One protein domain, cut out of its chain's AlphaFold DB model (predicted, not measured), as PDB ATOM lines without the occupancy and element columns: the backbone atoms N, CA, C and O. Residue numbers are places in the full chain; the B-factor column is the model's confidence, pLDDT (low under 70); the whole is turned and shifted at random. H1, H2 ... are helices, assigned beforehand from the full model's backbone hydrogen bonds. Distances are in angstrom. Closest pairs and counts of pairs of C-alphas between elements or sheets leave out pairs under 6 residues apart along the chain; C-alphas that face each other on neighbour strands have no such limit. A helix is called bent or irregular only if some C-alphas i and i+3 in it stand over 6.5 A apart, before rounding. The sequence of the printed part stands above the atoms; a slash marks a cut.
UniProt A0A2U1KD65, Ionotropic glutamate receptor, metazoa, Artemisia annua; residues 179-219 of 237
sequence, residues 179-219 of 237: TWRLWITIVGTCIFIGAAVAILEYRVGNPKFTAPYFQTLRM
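This is residues 179 to 219 of the 237 residues of the protein "Ionotropic glutamate receptor, metazoa" of Artemisia annua (UniProt A0A2U1KD65). One long, straight helix, H1, makes the longest axis of a flat hook; beyond its end the backbone folds back through residues 205 to 212 to a short helix, H2, off to one side of H1, with open space between the two. The printed part has 41 residues, with two named helices in the order H1, H2 and no named strand; the class is all helix. It is only just loose, close to extended, with a radius of gyration of the C-alphas of 13.1 A and spans of 41 by 23 by 8 A.

After Thr 179, H1 takes residues 180 to 204 and is 36.6 A long, from C-alpha 180 at (4.616, -37.648, -9.306) to C-alpha 204 at (1.749, -45.646, 26.283). Residues 205 to 212 form a short link. H2 takes residues 213 to 219, from C-alpha 213 at (13.598, -38.637, 16.086) to C-alpha 219 at (21.257, -44.018, 12.021).

H1 and H2 are apart, with no C-alpha of the one within 8 A of the other. Along H1 z rises from C-alpha 180 to C-alpha 204, while along H2 z falls from C-alpha 213 to C-alpha 219. Residues 179 to 193, of which 180 to 193 belong to H1, stand free, and so do residues 214 to 219 of H2. In H1 and H2 every O i to N i+4 pair is within hydrogen-bond range. Neither helix is bent.

The two C-alphas farthest apart are those of Thr 179 and Lys 208, at 40.7 A. The C-alphas of Thr 179 and Met 219, first and last printed, are 27.9 A apart. The printed part has no cut, and no link is long. The mean pLDDT of the printed part is 74.5; residues 203 to 217 are under 70.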
ATOM      1  N   THR A 179       7.481 -41.340 -10.912       78.38
ATOM      2  CA  THR A 179       6.285 -40.555 -11.252       78.38
ATOM      3  C   THR A 179       5.825 -39.680 -10.073       78.38
ATOM      4  O   THR A 179       6.004 -40.033  -8.908       78.38
ATOM      5  N   TRP A 180       5.164 -38.548 -10.343       81.00
ATOM      6  CA  TRP A 180       4.616 -37.648  -9.306       81.00
ATOM      7  C   TRP A 180       3.711 -38.367  -8.284       81.00
ATOM      8  O   TRP A 180       3.690 -38.033  -7.100       81.00
ATOM      9  N   ARG A 181       3.009 -39.422  -8.723       84.50
ATOM     10  CA  ARG A 181       2.188 -40.278  -7.855       84.50
ATOM     11  C   ARG A 181       3.026 -41.043  -6.824       84.50
ATOM     12  O   ARG A 181       2.610 -41.149  -5.673       84.50
ATOM     13  N   LEU A 182       4.203 -41.538  -7.211       86.75
ATOM     14  CA  LEU A 182       5.139 -42.206  -6.297       86.75
ATOM     15  C   LEU A 182       5.681 -41.231  -5.251       86.75
ATOM     16  O   LEU A 182       5.708 -41.571  -4.073       86.75
ATOM     17  N   TRP A 183       6.018 -40.003  -5.650       86.50
ATOM     18  CA  TRP A 183       6.459 -38.960  -4.719       86.50
ATOM     19  C   TRP A 183       5.419 -38.658  -3.640       86.50
ATOM     20  O   TRP A 183       5.738 -38.687  -2.452       86.50
ATOM     21  N   ILE A 184       4.159 -38.453  -4.038       91.12
ATOM     22  CA  ILE A 184       3.057 -38.242  -3.088       91.12
ATOM     23  C   ILE A 184       2.885 -39.460  -2.175       91.12
ATOM     24  O   ILE A 184       2.682 -39.303  -0.973       91.12
ATOM     25  N   THR A 185       3.003 -40.671  -2.721       90.19
ATOM     26  CA  THR A 185       2.858 -41.916  -1.953       90.19
ATOM     27  C   THR A 185       3.960 -42.064  -0.901       90.19
ATOM     28  O   THR A 185       3.666 -42.429   0.235       90.19
ATOM     29  N   ILE A 186       5.212 -41.733  -1.237       88.69
ATOM     30  CA  ILE A 186       6.349 -41.781  -0.304       88.69
ATOM     31  C   ILE A 186       6.144 -40.781   0.837       88.69
ATOM     32  O   ILE A 186       6.237 -41.151   2.007       88.69
ATOM     33  N   VAL A 187       5.811 -39.529   0.508       90.75
ATOM     34  CA  VAL A 187       5.566 -38.482   1.511       90.75
ATOM     35  C   VAL A 187       4.367 -38.844   2.391       90.75
ATOM     36  O   VAL A 187       4.460 -38.768   3.613       90.75
ATOM     37  N   GLY A 188       3.269 -39.306   1.789       94.06
ATOM     38  CA  GLY A 188       2.069 -39.726   2.510       94.06
ATOM     39  C   GLY A 188       2.331 -40.897   3.456       94.06
ATOM     40  O   GLY A 188       1.934 -40.846   4.618       94.06
ATOM     41  N   THR A 189       3.063 -41.916   3.001       91.00
ATOM     42  CA  THR A 189       3.426 -43.075   3.831       91.00
ATOM     43  C   THR A 189       4.349 -42.668   4.980       91.00
ATOM     44  O   THR A 189       4.167 -43.126   6.103       91.00
ATOM     45  N   CYS A 190       5.294 -41.755   4.739       87.25
ATOM     46  CA  CYS A 190       6.186 -41.234   5.776       87.25
ATOM     47  C   CYS A 190       5.413 -40.483   6.876       87.25
ATOM     48  O   CYS A 190       5.611 -40.747   8.063       87.25
ATOM     49  N   ILE A 191       4.477 -39.606   6.493       90.19
ATOM     50  CA  ILE A 191       3.612 -38.885   7.440       90.19
ATOM     51  C   ILE A 191       2.710 -39.861   8.202       90.19
ATOM     52  O   ILE A 191       2.568 -39.735   9.416       90.19
ATOM     53  N   PHE A 192       2.133 -40.851   7.517       90.94
ATOM     54  CA  PHE A 192       1.278 -41.862   8.138       90.94
ATOM     55  C   PHE A 192       2.030 -42.685   9.190       90.94
ATOM     56  O   PHE A 192       1.538 -42.843  10.306       90.94
ATOM     57  N   ILE A 193       3.242 -43.154   8.872       86.88
ATOM     58  CA  ILE A 193       4.098 -43.881   9.821       86.88
ATOM     59  C   ILE A 193       4.462 -42.982  11.009       86.88
ATOM     60  O   ILE A 193       4.327 -43.409  12.154       86.88
ATOM     61  N   GLY A 194       4.857 -41.728  10.763       83.56
ATOM     62  CA  GLY A 194       5.170 -40.770  11.828       83.56
ATOM     63  C   GLY A 194       3.984 -40.511  12.762       83.56
ATOM     64  O   GLY A 194       4.139 -40.524  13.982       83.56
ATOM     65  N   ALA A 195       2.780 -40.350  12.206       83.06
ATOM     66  CA  ALA A 195       1.556 -40.175  12.983       83.06
ATOM     67  C   ALA A 195       1.194 -41.433  13.787       83.06
ATOM     68  O   ALA A 195       0.846 -41.328  14.961       83.06
ATOM     69  N   ALA A 196       1.308 -42.625  13.192       84.69
ATOM     70  CA  ALA A 196       1.050 -43.886  13.880       84.69
ATOM     71  C   ALA A 196       1.994 -44.082  15.077       84.69
ATOM     72  O   ALA A 196       1.540 -44.439  16.163       84.69
ATOM     73  N   VAL A 197       3.286 -43.784  14.903       81.62
ATOM     74  CA  VAL A 197       4.277 -43.822  15.987       81.62
ATOM     75  C   VAL A 197       3.933 -42.807  17.079       81.62
ATOM     76  O   VAL A 197       3.880 -43.187  18.245       81.62
ATOM     77  N   ALA A 198       3.607 -41.561  16.722       79.25
ATOM     78  CA  ALA A 198       3.231 -40.531  17.694       79.25
ATOM     79  C   ALA A 198       1.979 -40.909  18.505       79.25
ATOM     80  O   ALA A 198       1.914 -40.672  19.710       79.25
ATOM     81  N   ILE A 199       0.983 -41.533  17.865       79.06
ATOM     82  CA  ILE A 199      -0.227 -42.015  18.543       79.06
ATOM     83  C   ILE A 199       0.106 -43.180  19.481       79.06
ATOM     84  O   ILE A 199      -0.359 -43.189  20.620       79.06
ATOM     85  N   LEU A 200       0.910 -44.151  19.038       79.38
ATOM     86  CA  LEU A 200       1.344 -45.271  19.881       79.38
ATOM     87  C   LEU A 200       2.118 -44.778  21.110       79.38
ATOM     88  O   LEU A 200       1.870 -45.244  22.221       79.38
ATOM     89  N   GLU A 201       2.990 -43.792  20.930       70.12
ATOM     90  CA  GLU A 201       3.762 -43.173  22.005       70.12
ATOM     91  C   GLU A 201       2.865 -42.408  22.989       70.12
ATOM     92  O   GLU A 201       2.960 -42.601  24.204       70.12
ATOM     93  N   TYR A 202       1.916 -41.619  22.474       72.56
ATOM     94  CA  TYR A 202       0.943 -40.894  23.293       72.56
ATOM     95  C   TYR A 202       0.080 -41.837  24.144       72.56
ATOM     96  O   TYR A 202      -0.224 -41.542  25.299       72.56
ATOM     97  N   ARG A 203      -0.295 -43.003  23.602       68.12
ATOM     98  CA  ARG A 203      -1.133 -43.994  24.299       68.12
ATOM     99  C   ARG A 203      -0.395 -44.759  25.398       68.12
ATOM    100  O   ARG A 203      -1.046 -45.190  26.343       68.12
ATOM    101  N   VAL A 204       0.925 -44.924  25.293       69.50
ATOM    102  CA  VAL A 204       1.749 -45.646  26.283       69.50
ATOM    103  C   VAL A 204       2.173 -44.746  27.456       69.50
ATOM    104  O   VAL A 204       2.649 -45.247  28.473       69.50
ATOM    105  N   GLY A 205       1.928 -43.430  27.381       61.47
ATOM    106  CA  GLY A 205       1.997 -42.531  28.540       61.47
ATOM    107  C   GLY A 205       3.380 -42.449  29.193       61.47
ATOM    108  O   GLY A 205       3.471 -42.368  30.417       61.47
ATOM    109  N   ASN A 206       4.458 -42.501  28.403       55.34
ATOM    110  CA  ASN A 206       5.826 -42.534  28.922       55.34
ATOM    111  C   ASN A 206       6.590 -41.229  28.594       55.34
ATOM    112  O   ASN A 206       7.073 -41.072  27.476       55.34
ATOM    113  N   PRO A 207       6.743 -40.282  29.541       55.12
ATOM    114  CA  PRO A 207       7.315 -38.952  29.283       55.12
ATOM    115  C   PRO A 207       8.856 -38.914  29.209       55.12
ATOM    116  O   PRO A 207       9.446 -37.842  29.327       55.12
ATOM    117  N   LYS A 208       9.541 -40.059  29.064       49.16
ATOM    118  CA  LYS A 208      11.017 -40.151  29.123       49.16
ATOM    119  C   LYS A 208      11.711 -40.645  27.855       49.16
ATOM    120  O   LYS A 208      12.925 -40.824  27.879       49.16
ATOM    121  N   PHE A 209      10.999 -40.794  26.742       50.53
ATOM    122  CA  PHE A 209      11.626 -41.091  25.451       50.53
ATOM    123  C   PHE A 209      11.582 -39.897  24.502       50.53
ATOM    124  O   PHE A 209      11.161 -39.985  23.360       50.53
ATOM    125  N   THR A 210      12.177 -38.789  24.939       50.84
ATOM    126  CA  THR A 210      12.701 -37.743  24.050       50.84
ATOM    127  C   THR A 210      13.944 -38.262  23.306       50.84
ATOM    128  O   THR A 210      15.013 -37.658  23.336       50.84
ATOM    129  N   ALA A 211      13.857 -39.435  22.674       49.50
ATOM    130  CA  ALA A 211      14.886 -39.869  21.742       49.50
ATOM    131  C   ALA A 211      14.777 -38.942  20.524       49.50
ATOM    132  O   ALA A 211      13.678 -38.796  19.982       49.50
ATOM    133  N   PRO A 212      15.853 -38.263  20.087       57.16
ATOM    134  CA  PRO A 212      15.740 -37.314  18.997       57.16
ATOM    135  C   PRO A 212      15.355 -38.121  17.762       57.16
ATOM    136  O   PRO A 212      16.173 -38.881  17.247       57.16
ATOM    137  N   TYR A 213      14.117 -37.970  17.287       57.69
ATOM    138  CA  TYR A 213      13.598 -38.637  16.086       57.69
ATOM    139  C   TYR A 213      14.594 -38.518  14.918       57.69
ATOM    140  O   TYR A 213      14.847 -39.460  14.170       57.69
ATOM    141  N   PHE A 214      15.278 -37.374  14.863       58.97
ATOM    142  CA  PHE A 214      16.354 -37.071  13.931       58.97
ATOM    143  C   PHE A 214      17.599 -37.967  14.058       58.97
ATOM    144  O   PHE A 214      18.202 -38.303  13.045       58.97
ATOM    145  N   GLN A 215      18.007 -38.367  15.267       61.97
ATOM    146  CA  GLN A 215      19.179 -39.226  15.470       61.97
ATOM    147  C   GLN A 215      18.894 -40.685  15.107       61.97
ATOM    148  O   GLN A 215      19.724 -41.313  14.452       61.97
ATOM    149  N   THR A 216      17.713 -41.201  15.452       61.59
ATOM    150  CA  THR A 216      17.300 -42.555  15.054       61.59
ATOM    151  C   THR A 216      17.143 -42.652  13.537       61.59
ATOM    152  O   THR A 216      17.686 -43.570  12.927       61.59
ATOM    153  N   LEU A 217      16.513 -41.658  12.895       69.44
ATOM    154  CA  LEU A 217      16.442 -41.581  11.431       69.44
ATOM    155  C   LEU A 217      17.821 -41.446  10.783       69.44
ATOM    156  O   LEU A 217      18.079 -42.094   9.773       69.44
ATOM    157  N   ARG A 218      18.728 -40.654  11.371       70.44
ATOM    158  CA  ARG A 218      20.105 -40.538  10.879       70.44
ATOM    159  C   ARG A 218      20.808 -41.888  10.897       70.44
ATOM    160  O   ARG A 218      21.452 -42.218   9.916       70.44
ATOM    161  N   MET A 219      20.660 -42.680  11.959       74.12
ATOM    162  CA  MET A 219      21.257 -44.018  12.021       74.12
ATOM    163  C   MET A 219      20.635 -44.981  11.002       74.12
ATOM    164  O   MET A 219      21.372 -45.687  10.320       74.12
TER     165      MET A 219